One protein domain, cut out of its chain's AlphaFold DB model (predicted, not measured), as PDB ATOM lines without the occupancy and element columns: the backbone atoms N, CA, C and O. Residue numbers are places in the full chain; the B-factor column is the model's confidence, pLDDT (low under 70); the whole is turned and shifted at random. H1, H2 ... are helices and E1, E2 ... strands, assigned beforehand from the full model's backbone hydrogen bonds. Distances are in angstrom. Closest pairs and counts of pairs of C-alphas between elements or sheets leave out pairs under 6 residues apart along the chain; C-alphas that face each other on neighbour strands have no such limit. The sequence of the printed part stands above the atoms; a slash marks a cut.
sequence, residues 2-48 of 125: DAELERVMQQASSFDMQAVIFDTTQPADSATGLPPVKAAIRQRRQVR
ATOM      1  N   ASP A   2      -0.218  -4.531 -52.436       66.69
ATOM      2  CA  ASP A   2      -0.288  -3.124 -51.998       66.69
ATOM      3  C   ASP A   2       0.279  -2.855 -50.595       66.69
ATOM      4  O   ASP A   2       0.857  -1.801 -50.351       66.69
ATOM      5  N   ALA A   3       0.199  -3.830 -49.686       68.44
ATOM      6  CA  ALA A   3       0.694  -3.673 -48.313       68.44
ATOM      7  C   ALA A   3       2.228  -3.537 -48.227       68.44
ATOM      8  O   ALA A   3       2.746  -2.847 -47.353       68.44
ATOM      9  N   GLU A   4       2.965  -4.183 -49.134       70.62
ATOM     10  CA  GLU A   4       4.427  -4.060 -49.209       70.62
ATOM     11  C   GLU A   4       4.835  -2.697 -49.784       70.62
ATOM     12  O   GLU A   4       5.760  -2.062 -49.279       70.62
ATOM     13  N   LEU A   5       4.089  -2.189 -50.770       70.00
ATOM     14  CA  LEU A   5       4.305  -0.855 -51.330       70.00
ATOM     15  C   LEU A   5       4.061   0.241 -50.280       70.00
ATOM     16  O   LEU A   5       4.861   1.169 -50.152       70.00
ATOM     17  N   GLU A   6       3.003   0.103 -49.479       64.19
ATOM     18  CA  GLU A   6       2.693   1.042 -48.400       64.19
ATOM     19  C   GLU A   6       3.786   1.058 -47.318       64.19
ATOM     20  O   GLU A   6       4.203   2.129 -46.871       64.19
ATOM     21  N   ARG A   7       4.329  -0.110 -46.951       62.69
ATOM     22  CA  ARG A   7       5.444  -0.221 -45.994       62.69
ATOM     23  C   ARG A   7       6.718   0.453 -46.496       62.69
ATOM     24  O   ARG A   7       7.364   1.171 -45.734       62.69
ATOM     25  N   VAL A   8       7.058   0.280 -47.774       65.56
ATOM     26  CA  VAL A   8       8.229   0.928 -48.387       65.56
ATOM     27  C   VAL A   8       8.058   2.452 -48.423       65.56
ATOM     28  O   VAL A   8       8.991   3.185 -48.088       65.56
ATOM     29  N   MET A   9       6.855   2.948 -48.735       60.94
ATOM     30  CA  MET A   9       6.554   4.385 -48.701       60.94
ATOM     31  C   MET A   9       6.585   4.967 -47.278       60.94
ATOM     32  O   MET A   9       7.056   6.089 -47.085       60.94
ATOM     33  N   GLN A  10       6.128   4.215 -46.272       58.47
ATOM     34  CA  GLN A  10       6.189   4.627 -44.865       58.47
ATOM     35  C   GLN A  10       7.632   4.661 -44.337       58.47
ATOM     36  O   GLN A  10       8.010   5.612 -43.648       58.47
ATOM     37  N   GLN A  11       8.465   3.681 -44.702       56.47
ATOM     38  CA  GLN A  11       9.873   3.625 -44.299       56.47
ATOM     39  C   GLN A  11      10.712   4.748 -44.939       56.47
ATOM     40  O   GLN A  11      11.640   5.255 -44.311       56.47
ATOM     41  N   ALA A  12      10.339   5.212 -46.136       56.84
ATOM     42  CA  ALA A  12      10.972   6.350 -46.807       56.84
ATOM     43  C   ALA A  12      10.593   7.732 -46.220       56.84
ATOM     44  O   ALA A  12      11.104   8.755 -46.673       56.84
ATOM     45  N   SER A  13       9.695   7.795 -45.229       58.69
ATOM     46  CA  SER A  13       9.055   9.050 -44.802       58.69
ATOM     47  C   SER A  13       9.651   9.694 -43.540       58.69
ATOM     48  O   SER A  13       9.249  10.791 -43.136       58.69
ATOM     49  N   SER A  14      10.631   9.050 -42.900       65.38
ATOM     50  CA  SER A  14      11.374   9.641 -41.781       65.38
ATOM     51  C   SER A  14      12.768  10.076 -42.217       65.38
ATOM     52  O   SER A  14      13.564   9.239 -42.634       65.38
ATOM     53  N   PHE A  15      13.082  11.364 -42.064       72.88
ATOM     54  CA  PHE A  15      14.423  11.894 -42.308       72.88
ATOM     55  C   PHE A  15      14.932  12.667 -41.088       72.88
ATOM     56  O   PHE A  15      14.171  13.409 -40.451       72.88
ATOM     57  N   ASP A  16      16.213  12.474 -40.775       77.06
ATOM     58  CA  ASP A  16      16.954  13.196 -39.743       77.06
ATOM     59  C   ASP A  16      18.123  13.932 -40.409       77.06
ATOM     60  O   ASP A  16      19.028  13.308 -40.961       77.06
ATOM     61  N   MET A  17      18.062  15.264 -40.409       80.25
ATOM     62  CA  MET A  17      19.105  16.133 -40.943       80.25
ATOM     63  C   MET A  17      19.886  16.755 -39.794       80.25
ATOM     64  O   MET A  17      19.304  17.423 -38.936       80.25
ATOM     65  N   GLN A  18      21.209  16.626 -39.829       83.62
ATOM     66  CA  GLN A  18      22.104  17.389 -38.968       83.62
ATOM     67  C   GLN A  18      22.997  18.276 -39.834       83.62
ATOM     68  O   GLN A  18      23.823  17.776 -40.591       83.62
ATOM     69  N   ALA A  19      22.835  19.590 -39.710       82.81
ATOM     70  CA  ALA A  19      23.694  20.580 -40.343       82.81
ATOM     71  C   ALA A  19      24.479  21.333 -39.265       82.81
ATOM     72  O   ALA A  19      23.915  21.784 -38.268       82.81
ATOM     73  N   VAL A  20      25.790  21.464 -39.456       86.31
ATOM     74  CA  VAL A  20      26.677  22.225 -38.571       86.31
ATOM     75  C   VAL A  20      27.247  23.381 -39.379       86.31
ATOM     76  O   VAL A  20      27.822  23.170 -40.443       86.31
ATOM     77  N   ILE A  21      27.051  24.603 -38.893       88.06
ATOM     78  CA  ILE A  21      27.541  25.827 -39.523       88.06
ATOM     79  C   ILE A  21      28.775  26.276 -38.752       88.06
ATOM     80  O   ILE A  21      28.691  26.588 -37.562       88.06
ATOM     81  N   PHE A  22      29.908  26.319 -39.439       85.75
ATOM     82  CA  PHE A  22      31.183  26.734 -38.870       85.75
ATOM     83  C   PHE A  22      31.427  28.236 -39.046       85.75
ATOM     84  O   PHE A  22      31.042  28.839 -40.049       85.75
ATOM     85  N   ASP A  23      32.076  28.838 -38.054       83.50
ATOM     86  CA  ASP A  23      32.591  30.196 -38.086       83.50
ATOM     87  C   ASP A  23      33.986  30.217 -38.689       83.50
ATOM     88  O   ASP A  23      34.969  29.940 -38.013       83.50
ATOM     89  N   THR A  24      34.089  30.596 -39.955       81.44
ATOM     90  CA  THR A  24      35.392  30.780 -40.604       81.44
ATOM     91  C   THR A  24      35.994  32.168 -40.368       81.44
ATOM     92  O   THR A  24      37.075  32.449 -40.873       81.44
ATOM     93  N   THR A  25      35.317  33.048 -39.620       83.31
ATOM     94  CA  THR A  25      35.816  34.397 -39.288       83.31
ATOM     95  C   THR A  25      36.647  34.426 -38.006       83.31
ATOM     96  O   THR A  25      37.344  35.405 -37.750       83.31
ATOM     97  N   GLN A  26      36.602  33.350 -37.217       75.69
ATOM     98  CA  GLN A  26      37.417  33.165 -36.021       75.69
ATOM     99  C   GLN A  26      38.499  32.109 -36.277       75.69
ATOM    100  O   GLN A  26      38.264  31.169 -37.043       75.69
ATOM    101  N   PRO A  27      39.685  32.249 -35.658       78.44
ATOM    102  CA  PRO A  27      40.740  31.257 -35.787       78.44
ATOM    103  C   PRO A  27      40.249  29.895 -35.291       78.44
ATOM    104  O   PRO A  27      39.451  29.807 -34.355       78.44
ATOM    105  N   ALA A  28      40.730  28.836 -35.940       78.88
ATOM    106  CA  ALA A  28      40.447  27.476 -35.514       78.88
ATOM    107  C   ALA A  28      40.935  27.261 -34.078       78.88
ATOM    108  O   ALA A  28      41.992  27.765 -33.689       78.88
ATOM    109  N   ASP A  29      40.157  26.519 -33.296       75.81
ATOM    110  CA  ASP A  29      40.534  26.183 -31.930       75.81
ATOM    111  C   ASP A  29      41.842  25.380 -31.937       75.81
ATOM    112  O   ASP A  29      41.956  24.363 -32.622       75.81
ATOM    113  N   SER A  30      42.830  25.826 -31.162       66.75
ATOM    114  CA  SER A  30      44.159  25.216 -31.099       66.75
ATOM    115  C   SER A  30      44.135  23.758 -30.628       66.75
ATOM    116  O   SER A  30      45.079  23.022 -30.902       66.75
ATOM    117  N   ALA A  31      43.079  23.329 -29.923       78.31
ATOM    118  CA  ALA A  31      42.946  21.955 -29.443       78.31
ATOM    119  C   ALA A  31      42.334  20.996 -30.480       78.31
ATOM    120  O   ALA A  31      42.661  19.811 -30.485       78.31
ATOM    121  N   THR A  32      41.446  21.484 -31.349       79.00
ATOM    122  CA  THR A  32      40.692  20.639 -32.293       79.00
ATOM    123  C   THR A  32      41.013  20.909 -33.763       79.00
ATOM    124  O   THR A  32      40.654  20.100 -34.616       79.00
ATOM    125  N   GLY A  33      41.686  22.019 -34.083       79.88
ATOM    126  CA  GLY A  33      41.999  22.447 -35.451       79.88
ATOM    127  C   GLY A  33      40.767  22.811 -36.285       79.88
ATOM    128  O   GLY A  33      40.890  23.099 -37.475       79.88
ATOM    129  N   LEU A  34      39.578  22.800 -35.677       78.81
ATOM    130  CA  LEU A  34      38.314  23.079 -36.339       78.81
ATOM    131  C   LEU A  34      37.913  24.543 -36.110       78.81
ATOM    132  O   LEU A  34      38.083  25.064 -35.002       78.81
ATOM    133  N   PRO A  35      37.359  25.220 -37.134       81.75
ATOM    134  CA  PRO A  35      36.719  26.512 -36.935       81.75
ATOM    135  C   PRO A  35      35.588  26.379 -35.900       81.75
ATOM    136  O   PRO A  35      34.901  25.351 -35.876       81.75
ATOM    137  N   PRO A  36      35.369  27.383 -35.036       82.44
ATOM    138  CA  PRO A  36      34.345  27.293 -34.003       82.44
ATOM    139  C   PRO A  36      32.948  27.139 -34.620       82.44
ATOM    140  O   PRO A  36      32.647  27.696 -35.669       82.44
ATOM    141  N   VAL A  37      32.063  26.367 -33.991       82.56
ATOM    142  CA  VAL A  37      30.696  26.158 -34.499       82.56
ATOM    143  C   VAL A  37      29.837  27.388 -34.193       82.56
ATOM    144  O   VAL A  37      29.646  27.721 -33.026       82.56
ATOM    145  N   LYS A  38      29.257  28.031 -35.217       78.88
ATOM    146  CA  LYS A  38      28.257  29.104 -35.028       78.88
ATOM    147  C   LYS A  38      26.907  28.554 -34.613       78.88
ATOM    148  O   LYS A  38      26.230  29.127 -33.766       78.88
ATOM    149  N   ALA A  39      26.480  27.483 -35.272       80.75
ATOM    150  CA  ALA A  39      25.157  26.922 -35.075       80.75
ATOM    151  C   ALA A  39      25.129  25.444 -35.452       80.75
ATOM    152  O   ALA A  39      25.784  25.010 -36.398       80.75
ATOM    153  N   ALA A  40      24.312  24.682 -34.733       80.31
ATOM    154  CA  ALA A  40      23.976  23.312 -35.078       80.31
ATOM    155  C   ALA A  40      22.464  23.232 -35.288       80.31
ATOM    156  O   ALA A  40      21.683  23.496 -34.374       80.31
ATOM    157  N   ILE A  41      22.054  22.878 -36.500       84.00
ATOM    158  CA  ILE A  41      20.657  22.736 -36.887       84.00
ATOM    159  C   ILE A  41      20.355  21.243 -36.966       84.00
ATOM    160  O   ILE A  41      21.006  20.497 -37.698       84.00
ATOM    161  N   ARG A  42      19.362  20.802 -36.193       81.12
ATOM    162  CA  ARG A  42      18.825  19.440 -36.247       81.12
ATOM    163  C   ARG A  42      17.381  19.494 -36.711       81.12
ATOM    164  O   ARG A  42      16.542  20.080 -36.032       81.12
ATOM    165  N   GLN A  43      17.093  18.875 -37.848       76.19
ATOM    166  CA  GLN A  43      15.749  18.794 -38.398       76.19
ATOM    167  C   GLN A  43      15.318  17.334 -38.481       76.19
ATOM    168  O   GLN A  43      15.780  16.583 -39.333       76.19
ATOM    169  N   ARG A  44      14.372  16.957 -37.619       74.88
ATOM    170  CA  ARG A  44      13.766  15.626 -37.621       74.88
ATOM    171  C   ARG A  44      12.336  15.711 -38.134       74.88
ATOM    172  O   ARG A  44      11.478  16.297 -37.473       74.88
ATOM    173  N   ARG A  45      12.056  15.086 -39.279       67.88
ATOM    174  CA  ARG A  45      10.686  14.901 -39.775       67.88
ATOM    175  C   ARG A  45      10.229  13.493 -39.419       67.88
ATOM    176  O   ARG A  45      10.753  12.514 -39.938       67.88
ATOM    177  N   GLN A  46       9.256  13.398 -38.516       60.78
ATOM    178  CA  GLN A  46       8.560  12.150 -38.217       60.78
ATOM    179  C   GLN A  46       7.140  12.270 -38.762       60.78
ATOM    180  O   GLN A  46       6.345  13.055 -38.242       60.78
ATOM    181  N   VAL A  47       6.822  11.524 -39.819       58.72
ATOM    182  CA  VAL A  47       5.433  11.383 -40.257       58.72
ATOM    183  C   VAL A  47       4.705  10.572 -39.190       58.72
ATOM    184  O   VAL A  47       5.013   9.410 -38.943       58.72
ATOM    185  N   ARG A  48       3.810  11.251 -38.463       55.19
ATOM    186  CA  ARG A  48       2.914  10.642 -37.482       55.19
ATOM    187  C   ARG A  48       1.846   9.872 -38.250       55.19
ATOM    188  O   ARG A  48       0.823  10.447 -38.607       55.19
TER     189      ARG A  48
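What this domain is: This is residues 2 to 48 of the 125 residues of an uncharacterized protein of Prevotella sp. S7-1-8 (UniProt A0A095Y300). A long, narrow hairpin of two strands, E1 and E2, ends in a wide loop, residues 23 to 36; helix H1 prolongs the rod at the other end, where residues 2 to 9 stick out free. The printed part has 47 residues with one named helix and two named strands, in the order H1, E1, E2; the sheet is antiparallel and the class is mixed, helices and strands. The whole is extended, with a radius of gyration of the C-alphas of 18.4 A and spans of 56 by 16 by 13 A.

How they stand to each other: E1, residues 15 to 22, and E2, residues 37 to 45, form a hairpin, antiparallel at 171 degrees. C-alphas 22 and 37 face each other at 4.4 A. Within hydrogen-bond range are N 17 and O 43, 2.8 A, and N 41 and O 19, 2.8 A. H1, residues 2 to 11, is apart from E2; its every O i to N i+4 pair is within hydrogen-bond range.

Where its parts are: E1 measures 22.6 A from first to last C-alpha, E2 23.6 A and H1 14.4 A. H1 begins at C-alpha 2 (-0.288, -3.124, -51.998); E2 ends at C-alpha 45 (10.686, 14.901, -39.775).

The domain as a whole: The C-alphas farthest apart, of Asp 2 and Ser 30, are 56.7 A apart. The printed part has no cut; the link from E1 to E2 is long, 14 residues. pLDDT is under 70 at residues 2 to 3, 6 to 14, 30 and 45 to 48.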